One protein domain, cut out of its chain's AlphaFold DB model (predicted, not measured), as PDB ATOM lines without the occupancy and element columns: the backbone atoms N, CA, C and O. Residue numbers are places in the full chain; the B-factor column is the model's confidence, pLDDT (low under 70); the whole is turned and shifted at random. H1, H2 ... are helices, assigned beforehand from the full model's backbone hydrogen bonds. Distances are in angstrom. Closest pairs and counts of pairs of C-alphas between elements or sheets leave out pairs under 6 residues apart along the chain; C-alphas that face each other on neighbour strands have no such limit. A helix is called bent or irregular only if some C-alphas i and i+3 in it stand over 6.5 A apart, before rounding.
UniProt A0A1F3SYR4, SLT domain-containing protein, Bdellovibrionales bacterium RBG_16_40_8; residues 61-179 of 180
ATOM      1  N   ILE A  61     204.585  29.907  58.464       96.25
ATOM      2  CA  ILE A  61     203.982  30.992  57.681       96.25
ATOM      3  C   ILE A  61     205.035  32.042  57.311       96.25
ATOM      4  O   ILE A  61     205.965  32.318  58.074       96.25
ATOM      5  N   VAL A  62     204.869  32.644  56.136       96.25
ATOM      6  CA  VAL A  62     205.727  33.735  55.668       96.25
ATOM      7  C   VAL A  62     205.205  35.049  56.241       96.25
ATOM      8  O   VAL A  62     204.023  35.366  56.116       96.25
ATOM      9  N   TYR A  63     206.092  35.817  56.868       96.62
ATOM     10  CA  TYR A  63     205.785  37.143  57.393       96.62
ATOM     11  C   TYR A  63     206.255  38.233  56.429       96.62
ATOM     12  O   TYR A  63     207.236  38.017  55.715       96.62
ATOM     13  N   PRO A  64     205.614  39.416  56.440       96.12
ATOM     14  CA  PRO A  64     206.156  40.572  55.746       96.12
ATOM     15  C   PRO A  64     207.560  40.931  56.246       96.12
ATOM     16  O   PRO A  64     207.887  40.752  57.424       96.12
ATOM     17  N   THR A  65     208.377  41.517  55.377       94.62
ATOM     18  CA  THR A  65     209.715  41.979  55.733       94.62
ATOM     19  C   THR A  65     209.619  43.106  56.769       94.62
ATOM     20  O   THR A  65     209.067  44.188  56.523       94.62
ATOM     21  N   LYS A  66     210.170  42.851  57.957       94.12
ATOM     22  CA  LYS A  66     210.145  43.768  59.102       94.12
ATOM     23  C   LYS A  66     211.001  45.014  58.851       94.12
ATOM     24  O   LYS A  66     212.051  44.935  58.217       94.12
ATOM     25  N   GLY A  67     210.575  46.173  59.350       91.19
ATOM     26  CA  GLY A  67     211.371  47.404  59.355       91.19
ATOM     27  C   GLY A  67     211.519  48.123  58.008       91.19
ATOM     28  O   GLY A  67     211.963  49.265  57.980       91.19
ATOM     29  N   LYS A  68     211.115  47.521  56.881       90.81
ATOM     30  CA  LYS A  68     211.292  48.132  55.548       90.81
ATOM     31  C   LYS A  68     210.502  49.432  55.367       90.81
ATOM     32  O   LYS A  68     210.974  50.348  54.703       90.81
ATOM     33  N   LEU A  69     209.319  49.537  55.973       91.38
ATOM     34  CA  LEU A  69     208.445  50.712  55.857       91.38
ATOM     35  C   LEU A  69     208.422  51.601  57.108       91.38
ATOM     36  O   LEU A  69     207.784  52.654  57.087       91.38
ATOM     37  N   THR A  70     209.116  51.226  58.187       90.38
ATOM     38  CA  THR A  70     209.029  51.938  59.475       90.38
ATOM     39  C   THR A  70     209.625  53.342  59.432       90.38
ATOM     40  O   THR A  70     209.140  54.224  60.139       90.38
ATOM     41  N   GLY A  71     210.602  53.585  58.548       87.25
ATOM     42  CA  GLY A  71     211.169  54.918  58.319       87.25
ATOM     43  C   GLY A  71     210.152  55.938  57.789       87.25
ATOM     44  O   GLY A  71     210.260  57.122  58.096       87.25
ATOM     45  N   LYS A  72     209.132  55.484  57.045       90.06
ATOM     46  CA  LYS A  72     208.032  56.331  56.549       90.06
ATOM     47  C   LYS A  72     206.796  56.251  57.446       90.06
ATOM     48  O   LYS A  72     206.126  57.255  57.671       90.06
ATOM     49  N   TYR A  73     206.500  55.064  57.975       92.31
ATOM     50  CA  TYR A  73     205.293  54.787  58.745       92.31
ATOM     51  C   TYR A  73     205.626  54.069  60.051       92.31
ATOM     52  O   TYR A  73     205.855  52.862  60.067       92.31
ATOM     53  N   LYS A  74     205.559  54.786  61.178       90.12
ATOM     54  CA  LYS A  74     205.886  54.239  62.513       90.12
ATOM     55  C   LYS A  74     205.127  52.948  62.856       90.12
ATOM     56  O   LYS A  74     205.668  52.082  63.531       90.12
ATOM     57  N   ASN A  75     203.895  52.808  62.363       90.81
ATOM     58  CA  ASN A  75     203.016  51.672  62.655       90.81
ATOM     59  C   ASN A  75     203.064  50.555  61.595       90.81
ATOM     60  O   ASN A  75     202.207  49.675  61.636       90.81
ATOM     61  N   ALA A  76     204.013  50.583  60.652       91.00
ATOM     62  CA  ALA A  76     204.043  49.641  59.529       91.00
ATOM     63  C   ALA A  76     204.048  48.170  59.967       91.00
ATOM     64  O   ALA A  76     203.306  47.364  59.416       91.00
ATOM     65  N   ASP A  77     204.844  47.837  60.983       95.25
ATOM     66  CA  ASP A  77     205.036  46.450  61.421       95.25
ATOM     67  C   ASP A  77     203.947  45.974  62.400       95.25
ATOM     68  O   ASP A  77     203.862  44.793  62.728       95.25
ATOM     69  N   LYS A  78     203.070  46.879  62.864       95.44
ATOM     70  CA  LYS A  78     202.007  46.567  63.838       95.44
ATOM     71  C   LYS A  78     201.050  45.481  63.334       95.44
ATOM     72  O   LYS A  78     200.455  44.768  64.135       95.44
ATOM     73  N   TYR A  79     200.874  45.392  62.019       95.00
ATOM     74  CA  TYR A  79     199.896  44.510  61.386       95.00
ATOM     75  C   TYR A  79     200.533  43.270  60.749       95.00
ATOM     76  O   TYR A  79     199.818  42.501  60.113       95.00
ATOM     77  N   ASP A  80     201.839  43.044  60.933       96.19
ATOM     78  CA  ASP A  80     202.573  41.969  60.253       96.19
ATOM     79  C   ASP A  80     202.023  40.579  60.575       96.19
ATOM     80  O   ASP A  80     201.898  39.752  59.677       96.19
ATOM     81  N   GLU A  81     201.623  40.333  61.825       95.94
ATOM     82  CA  GLU A  81     201.004  39.059  62.210       95.94
ATOM     83  C   GLU A  81     199.661  38.849  61.504       95.94
ATOM     84  O   GLU A  81     199.405  37.782  60.945       95.94
ATOM     85  N   VAL A  82     198.812  39.880  61.494       95.62
ATOM     86  CA  VAL A  82     197.501  39.832  60.836       95.62
ATOM     87  C   VAL A  82     197.674  39.588  59.339       95.62
ATOM     88  O   VAL A  82     196.979  38.750  58.769       95.62
ATOM     89  N   ILE A  83     198.626  40.279  58.712       96.50
ATOM     90  CA  ILE A  83     198.935  40.121  57.291       96.50
ATOM     91  C   ILE A  83     199.436  38.703  57.006       96.50
ATOM     92  O   ILE A  83     198.913  38.065  56.095       96.50
ATOM     93  N   ALA A  84     200.387  38.184  57.786       97.25
ATOM     94  CA  ALA A  84     200.962  36.854  57.585       97.25
ATOM     95  C   ALA A  84     199.897  35.749  57.673       97.25
ATOM     96  O   ALA A  84     199.760  34.942  56.754       97.25
ATOM     97  N   VAL A  85     199.094  35.760  58.744       97.56
ATOM     98  CA  VAL A  85     198.055  34.748  58.991       97.56
ATOM     99  C   VAL A  85     197.013  34.740  57.877       97.56
ATOM    100  O   VAL A  85     196.715  33.684  57.325       97.56
ATOM    101  N   TRP A  86     196.466  35.904  57.514       96.50
ATOM    102  CA  TRP A  86     195.427  35.953  56.484       96.50
ATOM    103  C   TRP A  86     195.969  35.672  55.084       96.50
ATOM    104  O   TRP A  86     195.269  35.045  54.290       96.50
ATOM    105  N   THR A  87     197.206  36.074  54.787       96.62
ATOM    106  CA  THR A  87     197.855  35.744  53.511       96.62
ATOM    107  C   THR A  87     198.011  34.234  53.362       96.62
ATOM    108  O   THR A  87     197.565  33.666  52.368       96.62
ATOM    109  N   ASP A  88     198.550  33.563  54.381       97.19
ATOM    110  CA  ASP A  88     198.701  32.107  54.379       97.19
ATOM    111  C   ASP A  88     197.341  31.381  54.340       97.19
ATOM    112  O   ASP A  88     197.147  30.477  53.523       97.19
ATOM    113  N   TYR A  89     196.365  31.828  55.141       96.06
ATOM    114  CA  TYR A  89     195.010  31.266  55.152       96.06
ATOM    115  C   TYR A  89     194.371  31.303  53.762       96.06
ATOM    116  O   TYR A  89     193.838  30.294  53.296       96.06
ATOM    117  N   PHE A  90     194.421  32.449  53.078       94.38
ATOM    118  CA  PHE A  90     193.813  32.581  51.757       94.38
ATOM    119  C   PHE A  90     194.607  31.868  50.662       94.38
ATOM    120  O   PHE A  90     193.981  31.283  49.778       94.38
ATOM    121  N   ASN A  91     195.939  31.825  50.752       95.12
ATOM    122  CA  ASN A  91     196.758  31.017  49.848       95.12
ATOM    123  C   ASN A  91     196.368  29.539  49.911       95.12
ATOM    124  O   ASN A  91     196.109  28.933  48.872       95.12
ATOM    125  N   LYS A  92     196.235  28.979  51.121       94.19
ATOM    126  CA  LYS A  92     195.798  27.590  51.329       94.19
ATOM    127  C   LYS A  92     194.351  27.372  50.894       94.19
ATOM    128  O   LYS A  92     194.057  26.418  50.183       94.19
ATOM    129  N   LYS A  93     193.441  28.269  51.286       91.81
ATOM    130  CA  LYS A  93     192.002  28.150  50.992       91.81
ATOM    131  C   LYS A  93     191.694  28.170  49.498       91.81
ATOM    132  O   LYS A  93     190.769  27.485  49.068       91.81
ATOM    133  N   PHE A  94     192.424  28.974  48.729       89.81
ATOM    134  CA  PHE A  94     192.204  29.121  47.291       89.81
ATOM    135  C   PHE A  94     193.204  28.347  46.432       89.81
ATOM    136  O   PHE A  94     193.093  28.415  45.212       89.81
ATOM    137  N   ASN A  95     194.145  27.617  47.044       91.44
ATOM    138  CA  ASN A  95     195.249  26.952  46.351       91.44
ATOM    139  C   ASN A  95     195.944  27.903  45.356       91.44
ATOM    140  O   ASN A  95     196.040  27.618  44.163       91.44
ATOM    141  N   ALA A  96     196.316  29.089  45.848       89.94
ATOM    142  CA  ALA A  96     196.814  30.177  45.014       89.94
ATOM    143  C   ALA A  96     198.166  29.826  44.373       89.94
ATOM    144  O   ALA A  96     199.106  29.460  45.079       89.94
ATOM    145  N   ASP A  97     198.259  29.999  43.053       90.94
ATOM    146  CA  ASP A  97     199.479  29.790  42.273       90.94
ATOM    147  C   ASP A  97     199.712  30.968  41.299       90.94
ATOM    148  O   ASP A  97     198.889  31.188  40.402       90.94
ATOM    149  N   PRO A  98     200.783  31.768  41.475       91.00
ATOM    150  CA  PRO A  98     201.713  31.730  42.605       91.00
ATOM    151  C   PRO A  98     201.036  32.165  43.922       91.00
ATOM    152  O   PRO A  98     200.036  32.894  43.895       91.00
ATOM    153  N   PRO A  99     201.579  31.772  45.090       93.88
ATOM    154  CA  PRO A  99     201.053  32.211  46.376       93.88
ATOM    155  C   PRO A  99     201.172  33.733  46.528       93.88
ATOM    156  O   PRO A  99     202.159  34.347  46.118       93.88
ATOM    157  N   LEU A 100     200.167  34.346  47.156       93.94
ATOM    158  CA  LEU A 100     200.177  35.760  47.510       93.94
ATOM    159  C   LEU A 100     201.326  36.045  48.481       93.94
ATOM    160  O   LEU A 100     201.449  35.392  49.517       93.94
ATOM    161  N   ASP A 101     202.138  37.041  48.141       94.94
ATOM    162  CA  ASP A 101     203.256  37.512  48.953       94.94
ATOM    163  C   ASP A 101     202.746  38.468  50.061       94.94
ATOM    164  O   ASP A 101     202.067  39.457  49.750       94.94
ATOM    165  N   PRO A 102     203.059  38.228  51.348       96.44
ATOM    166  CA  PRO A 102     202.706  39.138  52.439       96.44
ATOM    167  C   PRO A 102     203.215  40.577  52.240       96.44
ATOM    168  O   PRO A 102     202.549  41.525  52.665       96.44
ATOM    169  N   ASP A 103     204.351  40.772  51.560       96.00
ATOM    170  CA  ASP A 103     204.894  42.106  51.274       96.00
ATOM    171  C   ASP A 103     204.042  42.876  50.259       96.00
ATOM    172  O   ASP A 103     203.917  44.100  50.359       96.00
ATOM    173  N   VAL A 104     203.379  42.175  49.329       94.69
ATOM    174  CA  VAL A 104     202.386  42.783  48.425       94.69
ATOM    175  C   VAL A 104     201.221  43.341  49.238       94.69
ATOM    176  O   VAL A 104     200.825  44.493  49.053       94.69
ATOM    177  N   VAL A 105     200.699  42.560  50.186       95.06
ATOM    178  CA  VAL A 105     199.581  42.982  51.042       95.06
ATOM    179  C   VAL A 105     199.985  44.157  51.934       95.06
ATOM    180  O   VAL A 105     199.237  45.130  52.060       95.06
ATOM    181  N   LYS A 106     201.186  44.115  52.516       96.06
ATOM    182  CA  LYS A 106     201.714  45.207  53.342       96.06
ATOM    183  C   LYS A 106     201.908  46.494  52.537       96.06
ATOM    184  O   LYS A 106     201.552  47.569  53.020       96.06
ATOM    185  N   ALA A 107     202.416  46.398  51.307       94.38
ATOM    186  CA  ALA A 107     202.547  47.538  50.405       94.38
ATOM    187  C   ALA A 107     201.184  48.132  50.006       94.38
ATOM    188  O   ALA A 107     201.054  49.354  49.982       94.38
ATOM    189  N   LEU A 108     200.165  47.294  49.772       93.81
ATOM    190  CA  LEU A 108     198.790  47.752  49.523       93.81
ATOM    191  C   LEU A 108     198.226  48.517  50.727       93.81
ATOM    192  O   LEU A 108     197.718  49.622  50.584       93.81
ATOM    193  N   ILE A 109     198.362  47.980  51.940       94.06
ATOM    194  CA  ILE A 109     197.905  48.678  53.155       94.06
ATOM    195  C   ILE A 109     198.623  50.026  53.319       94.06
ATOM    196  O   ILE A 109     198.001  51.021  53.706       94.06
ATOM    197  N   ALA A 110     199.918  50.077  53.001       93.19
ATOM    198  CA  ALA A 110     200.694  51.311  53.036       93.19
ATOM    199  C   ALA A 110     200.155  52.359  52.049       93.19
ATOM    200  O   ALA A 110     199.969  53.511  52.446       93.19
ATOM    201  N   SER A 111     199.870  51.966  50.800       91.69
ATOM    202  CA  SER A 111     199.335  52.875  49.779       91.69
ATOM    203  C   SER A 111     197.913  53.338  50.077       91.69
ATOM    204  O   SER A 111     197.589  54.485  49.793       91.69
ATOM    205  N   GLU A 112     197.085  52.481  50.674       89.50
ATOM    206  CA  GLU A 112     195.672  52.780  50.923       89.50
ATOM    207  C   GLU A 112     195.449  53.626  52.181       89.50
ATOM    208  O   GLU A 112     194.690  54.594  52.170       89.50
ATOM    209  N   SER A 113     196.091  53.272  53.296       91.00
ATOM    210  CA  SER A 113     195.793  53.896  54.594       91.00
ATOM    211  C   SER A 113     197.000  54.445  55.327       91.00
ATOM    212  O   SER A 113     196.833  55.059  56.383       91.00
ATOM    213  N   SER A 114     198.218  54.195  54.836       92.06
ATOM    214  CA  SER A 114     199.437  54.472  55.604       92.06
ATOM    215  C   SER A 114     199.399  53.833  57.003       92.06
ATOM    216  O   SER A 114     199.893  54.403  57.977       92.06
ATOM    217  N   PHE A 115     198.779  52.648  57.112       92.62
ATOM    218  CA  PHE A 115     198.574  51.896  58.359       92.62
ATOM    219  C   PHE A 115     197.672  52.590  59.398       92.62
ATOM    220  O   PHE A 115     197.653  52.205  60.575       92.62
ATOM    221  N   ASN A 116     196.906  53.601  58.980       89.19
ATOM    222  CA  ASN A 116     195.905  54.256  59.811       89.19
ATOM    223  C   ASN A 116     194.562  53.507  59.699       89.19
ATOM    224  O   ASN A 116     193.993  53.447  58.612       89.19
ATOM    225  N   PRO A 117     194.014  52.946  60.792       84.56
ATOM    226  CA  PRO A 117     192.731  52.249  60.735       84.56
ATOM    227  C   PRO A 117     191.541  53.180  60.454       84.56
ATOM    228  O   PRO A 117     190.501  52.691  60.012       84.56
ATOM    229  N   ASP A 118     191.681  54.489  60.699       81.62
ATOM    230  CA  ASP A 118     190.595  55.466  60.559       81.62
ATOM    231  C   ASP A 118     191.067  56.816  59.962       81.62
ATOM    232  O   ASP A 118     191.081  57.855  60.645       81.62
ATOM    233  N   PRO A 119     191.484  56.836  58.678       77.88
ATOM    234  CA  PRO A 119     191.978  58.040  58.020       77.88
ATOM    235  C   PRO A 119     190.860  59.075  57.829       77.88
ATOM    236  O   PRO A 119     189.773  58.771  57.340       77.88
ATOM    237  N   LEU A 120     191.146  60.327  58.199       66.88
ATOM    238  CA  LEU A 120     190.167  61.418  58.331       66.88
ATOM    239  C   LEU A 120     189.337  61.696  57.064       66.88
ATOM    240  O   LEU A 120     188.157  62.015  57.179       66.88
ATOM    241  N   GLY A 121     189.917  61.547  55.868       64.81
ATOM    242  CA  GLY A 121     189.252  61.894  54.605       64.81
ATOM    243  C   GLY A 121     188.163  60.917  54.145       64.81
ATOM    244  O   GLY A 121     187.224  61.333  53.473       64.81
ATOM    245  N   ASN A 122     188.240  59.636  54.535       64.94
ATOM    246  CA  ASN A 122     187.452  58.558  53.911       64.94
ATOM    247  C   ASN A 122     186.577  57.740  54.874       64.94
ATOM    248  O   ASN A 122     185.919  56.790  54.442       64.94
ATOM    249  N   ARG A 123     186.475  58.144  56.149       61.81
ATOM    250  CA  ARG A 123     185.770  57.409  57.225       61.81
ATOM    251  C   ARG A 123     184.341  56.966  56.895       61.81
ATOM    252  O   ARG A 123     183.850  55.960  57.400       61.81
ATOM    253  N   LYS A 124     183.627  57.732  56.062       63.69
ATOM    254  CA  LYS A 124     182.227  57.441  55.694       63.69
ATOM    255  C   LYS A 124     182.101  56.397  54.575       63.69
ATOM    256  O   LYS A 124     181.047  55.763  54.464       63.69
ATOM    257  N   ILE A 125     183.149  56.223  53.767       77.06
ATOM    258  CA  ILE A 125     183.122  55.505  52.484       77.06
ATOM    259  C   ILE A 125     183.899  54.186  52.576       77.06
ATOM    260  O   ILE A 125     183.379  53.147  52.151       77.06
ATOM    261  N   ALA A 126     185.097  54.226  53.158       81.69
ATOM    262  CA  ALA A 126     186.049  53.124  53.241       81.69
ATOM    263  C   ALA A 126     186.387  52.779  54.699       81.69
ATOM    264  O   ALA A 126     186.368  53.645  55.570       81.69
ATOM    265  N   LEU A 127     186.650  51.498  54.966       82.44
ATOM    266  CA  LEU A 127     186.790  50.954  56.316       82.44
ATOM    267  C   LEU A 127     188.149  50.270  56.517       82.44
ATOM    268  O   LEU A 127     188.596  49.488  55.673       82.44
ATOM    269  N   GLY A 128     188.751  50.514  57.685       85.19
ATOM    270  CA  GLY A 128     189.942  49.823  58.175       85.19
ATOM    271  C   GLY A 128     191.233  50.150  57.420       85.19
ATOM    272  O   GLY A 128     191.282  51.012  56.546       85.19
ATOM    273  N   ILE A 129     192.297  49.416  57.744       89.31
ATOM    274  CA  ILE A 129     193.649  49.642  57.197       89.31
ATOM    275  C   ILE A 129     193.771  49.344  55.694       89.31
ATOM    276  O   ILE A 129     194.680  49.838  55.039       89.31
ATOM    277  N   ALA A 130     192.864  48.547  55.133       88.00
ATOM    278  CA  ALA A 130     192.844  48.233  53.705       88.00
ATOM    279  C   ALA A 130     191.879  49.132  52.908       88.00
ATOM    280  O   ALA A 130     191.691  48.906  51.720       88.00
ATOM    281  N   GLN A 131     191.222  50.101  53.566       87.56
ATOM    282  CA  GLN A 131     190.269  51.036  52.952       87.56
ATOM    283  C   GLN A 131     189.205  50.359  52.066       87.56
ATOM    284  O   GLN A 131     188.832  50.843  50.997       87.56
ATOM    285  N   ILE A 132     188.632  49.248  52.534       84.00
ATOM    286  CA  ILE A 132     187.594  48.537  51.778       84.00
ATOM    287  C   ILE A 132     186.281  49.319  51.867       84.00
ATOM    288  O   ILE A 132     185.787  49.614  52.959       84.00
ATOM    289  N   THR A 133     185.672  49.642  50.723       82.62
ATOM    290  CA  THR A 133     184.398  50.378  50.713       82.62
ATOM    291  C   THR A 133     183.216  49.504  51.125       82.62
ATOM    292  O   THR A 133     183.158  48.312  50.814       82.62
ATOM    293  N   LYS A 134     182.188  50.107  51.741       77.19
ATOM    294  CA  LYS A 134     180.934  49.400  52.083       77.19
ATOM    295  C   LYS A 134     180.273  48.750  50.863       77.19
ATOM    296  O   LYS A 134     179.679  47.679  50.971       77.19
ATOM    297  N   LYS A 135     180.386  49.391  49.694       74.62
ATOM    298  CA  LYS A 135     179.866  48.860  48.428       74.62
ATOM    299  C   LYS A 135     180.639  47.610  48.010       74.62
ATOM    300  O   LYS A 135     180.004  46.626  47.649       74.62
ATOM    301  N   THR A 136     181.967  47.619  48.130       76.12
ATOM    302  CA  THR A 136     182.818  46.450  47.854       76.12
ATOM    303  C   THR A 136     182.459  45.273  48.756       76.12
ATOM    304  O   THR A 136     182.244  44.178  48.248       76.12
ATOM    305  N   VAL A 137     182.298  45.492  50.068       75.31
ATOM    306  CA  VAL A 137     181.876  44.430  51.005       75.31
ATOM    307  C   VAL A 137     180.539  43.826  50.571       75.31
ATOM    308  O   VAL A 137     180.408  42.610  50.470       75.31
ATOM    309  N   LYS A 138     179.570  44.677  50.225       72.38
ATOM    310  CA  LYS A 138     178.248  44.248  49.759       72.38
ATOM    311  C   LYS A 138     178.297  43.442  48.457       72.38
ATOM    312  O   LYS A 138     177.488  42.539  48.279       72.38
ATOM    313  N   ILE A 139     179.218  43.774  47.553       71.94
ATOM    314  CA  ILE A 139     179.433  43.042  46.295       71.94
ATOM    315  C   ILE A 139     180.072  41.677  46.565       71.94
ATOM    316  O   ILE A 139     179.625  40.680  46.012       71.94
ATOM    317  N   LEU A 140     181.091  41.611  47.427       70.12
ATOM    318  CA  LEU A 140     181.758  40.352  47.788       70.12
ATOM    319  C   LEU A 140     180.824  39.368  48.502       70.12
ATOM    320  O   LEU A 140     181.053  38.164  48.486       70.12
ATOM    321  N   GLN A 141     179.775  39.899  49.115       68.50
ATOM    322  CA  GLN A 141     178.714  39.169  49.791       68.50
ATOM    323  C   GLN A 141     177.633  38.624  48.845       68.50
ATOM    324  O   GLN A 141     176.704  37.977  49.324       68.50
ATOM    325  N   ASP A 142     177.721  38.867  47.532       67.06
ATOM    326  CA  ASP A 142     176.783  38.325  46.547       67.06
ATOM    327  C   ASP A 142     176.962  36.798  46.391       67.06
ATOM    328  O   ASP A 142     177.960  36.352  45.820       67.06
ATOM    329  N   PRO A 143     176.002  35.973  46.854       58.44
ATOM    330  CA  PRO A 143     176.133  34.519  46.862       58.44
ATOM    331  C   PRO A 143     176.143  33.897  45.462       58.44
ATOM    332  O   PRO A 143     176.546  32.746  45.325       58.44
ATOM    333  N   LYS A 144     175.688  34.622  44.430       61.88
ATOM    334  CA  LYS A 144     175.719  34.141  43.043       61.88
ATOM    335  C   LYS A 144     176.991  34.539  42.297       61.88
ATOM    336  O   LYS A 144     177.237  34.010  41.222       61.88
ATOM    337  N   GLY A 145     177.781  35.472  42.834       61.81
ATOM    338  CA  GLY A 145     179.023  35.951  42.218       61.81
ATOM    339  C   GLY A 145     178.856  36.754  40.918       61.81
ATOM    340  O   GLY A 145     179.839  37.324  40.444       61.81
ATOM    341  N   GLU A 146     177.641  36.862  40.371       60.44
ATOM    342  CA  GLU A 146     177.327  37.564  39.117       60.44
ATOM    343  C   GLU A 146     177.797  39.033  39.162       60.44
ATOM    344  O   GLU A 146     178.396  39.541  38.211       60.44
ATOM    345  N   VAL A 147     177.614  39.714  40.301       57.28
ATOM    346  CA  VAL A 147     178.019  41.121  40.462       57.28
ATOM    347  C   VAL A 147     179.534  41.270  40.642       57.28
ATOM    348  O   VAL A 147     180.116  42.272  40.213       57.28
ATOM    349  N   LYS A 148     180.194  40.274  41.246       59.81
ATOM    350  CA  LYS A 148     181.655  40.246  41.400       59.81
ATOM    351  C   LYS A 148     182.312  40.255  40.020       59.81
ATOM    352  O   LYS A 148     183.162  41.098  39.744       59.81
ATOM    353  N   GLU A 149     181.882  39.365  39.133       60.88
ATOM    354  CA  GLU A 149     182.525  39.190  37.832       60.88
ATOM    355  C   GLU A 149     182.375  40.416  36.915       60.88
ATOM    356  O   GLU A 149     183.335  40.828  36.261       60.88
ATOM    357  N   PHE A 150     181.204  41.060  36.931       58.81
ATOM    358  CA  PHE A 150     180.941  42.268  36.145       58.81
ATOM    359  C   PHE A 150     181.780  43.473  36.607       58.81
ATOM    360  O   PHE A 150     182.371  44.186  35.795       58.81
ATOM    361  N   ILE A 151     181.875  43.694  37.922       59.25
ATOM    362  CA  ILE A 151     182.540  44.881  38.477       59.25
ATOM    363  C   ILE A 151     184.063  44.773  38.396       59.25
ATOM    364  O   ILE A 151     184.714  45.759  38.053       59.25
ATOM    365  N   PHE A 152     184.643  43.596  38.660       63.19
ATOM    366  CA  PHE A 152     186.096  43.427  38.565       63.19
ATOM    367  C   PHE A 152     186.599  43.570  37.118       63.19
ATOM    368  O   PHE A 152     187.625  44.217  36.906       63.19
ATOM    369  N   LYS A 153     185.848  43.079  36.118       61.94
ATOM    370  CA  LYS A 153     186.164  43.315  34.695       61.94
ATOM    371  C   LYS A 153     186.112  44.807  34.336       61.94
ATOM    372  O   LYS A 153     187.016  45.309  33.676       61.94
ATOM    373  N   GLY A 154     185.102  45.541  34.815       59.06
ATOM    374  CA  GLY A 154     184.982  46.986  34.577       59.06
ATOM    375  C   GLY A 154     186.080  47.828  35.243       59.06
ATOM    376  O   GLY A 154     186.563  48.789  34.650       59.06
ATOM    377  N   LEU A 155     186.513  47.451  36.451       59.88
ATOM    378  CA  LEU A 155     187.595  48.121  37.188       59.88
ATOM    379  C   LEU A 155     188.949  48.001  36.478       59.88
ATOM    380  O   LEU A 155     189.677  48.988  36.381       59.88
ATOM    381  N   LEU A 156     189.266  46.823  35.935       59.41
ATOM    382  CA  LEU A 156     190.494  46.611  35.159       59.41
ATOM    383  C   LEU A 156     190.533  47.477  33.891       59.41
ATOM    384  O   LEU A 156     191.605  47.951  33.508       59.41
ATOM    385  N   ASN A 157     189.365  47.758  33.313       61.94
ATOM    386  CA  ASN A 157     189.206  48.545  32.092       61.94
ATOM    387  C   ASN A 157     189.027  50.054  32.338       61.94
ATOM    388  O   ASN A 157     188.818  50.802  31.385       61.94
ATOM    389  N   SER A 158     189.101  50.530  33.589       65.56
ATOM    390  CA  SER A 158     189.017  51.969  33.862       65.56
ATOM    391  C   SER A 158     190.236  52.703  33.277       65.56
ATOM    392  O   SER A 158     191.378  52.253  33.426       65.56
ATOM    393  N   SER A 159     189.973  53.831  32.608       66.19
ATOM    394  CA  SER A 159     190.952  54.738  31.985       66.19
ATOM    395  C   SER A 159     191.187  56.014  32.809       66.19
ATOM    396  O   SER A 159     191.655  57.032  32.302       66.19
ATOM    397  N   THR A 160     190.808  56.003  34.087       75.38
ATOM    398  CA  THR A 160     190.893  57.188  34.947       75.38
ATOM    399  C   THR A 160     192.328  57.441  35.399       75.38
ATOM    400  O   THR A 160     192.961  56.515  35.896       75.38
ATOM    401  N   LYS A 161     192.785  58.702  35.382       77.19
ATOM    402  CA  LYS A 161     194.108  59.114  35.908       77.19
ATOM    403  C   LYS A 161     194.384  58.648  37.348       77.19
ATOM    404  O   LYS A 161     195.516  58.339  37.691       77.19
ATOM    405  N   LEU A 162     193.334  58.527  38.162       76.44
ATOM    406  CA  LEU A 162     193.409  58.027  39.542       76.44
ATOM    407  C   LEU A 162     193.951  56.591  39.642       76.44
ATOM    408  O   LEU A 162     194.549  56.225  40.647       76.44
ATOM    409  N   LYS A 163     193.742  55.772  38.605       78.12
ATOM    410  CA  LYS A 163     194.259  54.401  38.542       78.12
ATOM    411  C   LYS A 163     195.779  54.406  38.427       78.12
ATOM    412  O   LYS A 163     196.440  53.643  39.124       78.12
ATOM    413  N   ASP A 164     196.312  55.262  37.564       83.00
ATOM    414  CA  ASP A 164     197.750  55.350  37.317       83.00
ATOM    415  C   ASP A 164     198.477  55.900  38.548       83.00
ATOM    416  O   ASP A 164     199.475  55.322  38.971       83.00
ATOM    417  N   GLU A 165     197.912  56.928  39.190       85.12
ATOM    418  CA  GLU A 165     198.432  57.482  40.446       85.12
ATOM    419  C   GLU A 165     198.437  56.433  41.571       85.12
ATOM    420  O   GLU A 165     199.454  56.227  42.235       85.12
ATOM    421  N   ALA A 166     197.338  55.691  41.746       83.75
ATOM    422  CA  ALA A 166     197.269  54.617  42.737       83.75
ATOM    423  C   ALA A 166     198.308  53.512  42.466       83.75
ATOM    424  O   ALA A 166     198.969  53.032  43.391       83.75
ATOM    425  N   LEU A 167     198.497  53.131  41.198       85.81
ATOM    426  CA  LEU A 167     199.506  52.150  40.799       85.81
ATOM    427  C   LEU A 167     200.929  52.650  41.049       85.81
ATOM    428  O   LEU A 167     201.774  51.863  41.475       85.81
ATOM    429  N   GLU A 168     201.210  53.926  40.799       89.81
ATOM    430  CA  GLU A 168     202.514  54.532  41.062       89.81
ATOM    431  C   GLU A 168     202.833  54.537  42.560       89.81
ATOM    432  O   GLU A 168     203.900  54.068  42.971       89.81
ATOM    433  N   ILE A 169     201.878  54.966  43.392       87.69
ATOM    434  CA  ILE A 169     202.012  54.949  44.852       87.69
ATOM    435  C   ILE A 169     202.258  53.520  45.339       87.69
ATOM    436  O   ILE A 169     203.190  53.284  46.111       87.69
ATOM    437  N   TYR A 170     201.464  52.549  44.884       89.69
ATOM    438  CA  TYR A 170     201.652  51.146  45.245       89.69
ATOM    439  C   TYR A 170     203.039  50.628  44.833       89.69
ATOM    440  O   TYR A 170     203.763  50.070  45.658       89.69
ATOM    441  N   ARG A 171     203.451  50.858  43.578       89.88
ATOM    442  CA  ARG A 171     204.759  50.429  43.054       89.88
ATOM    443  C   ARG A 171     205.916  51.047  43.828       89.88
ATOM    444  O   ARG A 171     206.898  50.356  44.079       89.88
ATOM    445  N   SER A 172     205.791  52.307  44.238       90.12
ATOM    446  CA  SER A 172     206.780  52.988  45.076       90.12
ATOM    447  C   SER A 172     206.968  52.271  46.416       90.12
ATOM    448  O   SER A 172     208.097  51.953  46.791       90.12
ATOM    449  N   HIS A 173     205.874  51.912  47.096       89.19
ATOM    450  CA  HIS A 173     205.936  51.163  48.355       89.19
ATOM    451  C   HIS A 173     206.460  49.742  48.164       89.19
ATOM    452  O   HIS A 173     207.348  49.311  48.897       89.19
ATOM    453  N   TYR A 174     205.955  49.020  47.164       89.75
ATOM    454  CA  TYR A 174     206.385  47.652  46.894       89.75
ATOM    455  C   TYR A 174     207.860  47.581  46.466       89.75
ATOM    456  O   TYR A 174     208.590  46.671  46.854       89.75
ATOM    457  N   GLY A 175     208.342  48.593  45.741       87.00
ATOM    458  CA  GLY A 175     209.744  48.719  45.349       87.00
ATOM    459  C   GLY A 175     210.712  48.771  46.535       87.00
ATOM    460  O   GLY A 175     211.845  48.312  46.406       87.00
ATOM    461  N   ILE A 176     210.277  49.252  47.709       88.38
ATOM    462  CA  ILE A 176     211.095  49.262  48.936       88.38
ATOM    463  C   ILE A 176     211.430  47.834  49.388       88.38
ATOM    464  O   ILE A 176     212.538  47.583  49.862       88.38
ATOM    465  N   PHE A 177     210.519  46.884  49.184       87.06
ATOM    466  CA  PHE A 177     210.736  45.477  49.526       87.06
ATOM    467  C   PHE A 177     211.659  44.757  48.536       87.06
ATOM    468  O   PHE A 177     212.322  43.793  48.906       87.06
ATOM    469  N   LYS A 178     211.753  45.228  47.284       85.94
ATOM    470  CA  LYS A 178     212.625  44.628  46.256       85.94
ATOM    471  C   LYS A 178     214.057  45.160  46.263       85.94
ATOM    472  O   LYS A 178     214.942  44.508  45.710       85.94
ATOM    473  N   LYS A 179     214.306  46.314  46.888       77.94
ATOM    474  CA  LYS A 179     215.663  46.832  47.096       77.94
ATOM    475  C   LYS A 179     216.352  45.998  48.187       77.94
ATOM    476  O   LYS A 179     215.915  46.011  49.345       77.94
TER     477      LYS A 179
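This is residues 61 to 179 of the 180 residues of the protein "SLT domain-containing protein" of Bdellovibrionales bacterium RBG_16_40_8 (UniProt A0A1F3SYR4). The helices form two lobes: a larger one in which H2 sits in the middle, with H1 crossing it on one side and H5 on the other, and a small one of H3 and H4 set apart from these three. Two links bridge the lobes, a long one from H2 to H3 and a tight one from H4 to H5, and residues 141 to 146 and 156 to 162 stick out. The printed part has 119 residues with five named helices, H1 to H5 in order along the chain, and no named strand; the class is all helix. The whole is compact, with a radius of gyration of the C-alphas of 15.2 A, and spans 41 by 35 by 25 A.

The longest helix is H1, residues 76 to 94, which has a kink of 37 degrees near residue 83 and is irregular: C-alphas 78 and 81 are 7.7 A apart. It touches H2, residues 102 to 113, at a steep tilt of 57 degrees, opposite ways; their closest C-alphas, those of Ala 84 and Pro 102, are 5.9 A apart. H2 also touches H5, residues 161 to 178, at a steep tilt of 44 degrees, opposite ways; their closest C-alphas, those of Ala 107 and Tyr 174, are 5.2 A apart. H1 and H5 are apart. H3, residues 134 to 140, and H4, residues 146 to 156, only just touch, with 3 pairs of C-alphas within 8 A, and touch only at the corner by their link. Their closest C-alphas, those of Ile 139 and Lys 148, are 6.1 A apart, and they stand at a steep tilt of 65 degrees, opposite ways. H3 and H4 are each apart from H1, H2 and H5. Each O i to N i+4 pair is within hydrogen-bond range in H2, H3 and H4, against 12 of 15 in H1 and 11 of 14 in H5.

H1 runs 26.7 A from C-alpha 76 at (204.043, 49.641, 59.529) to C-alpha 94 at (192.204, 29.121, 47.291). H5 is 25.7 A long and ends with C-alpha 178 at (212.625, 44.628, 46.256). H2 is 16.4 A long and H4 16.5 A; H3 has 7 residues. Residues 126 to 127 pair with residues 132 to 133, antiparallel, in a stretch too short to be named.

The C-alphas farthest apart, those of Gly 71 and Lys 144, are 43.8 A apart. The printed part has no cut. The link from H2 to H3, residues 114 to 133, is long. Residues 61 to 75 hold no named element. The mean pLDDT of the printed part is 83.6; residues 120 to 124 and 141 to 159 are under 70, and the mean for H4 is 60.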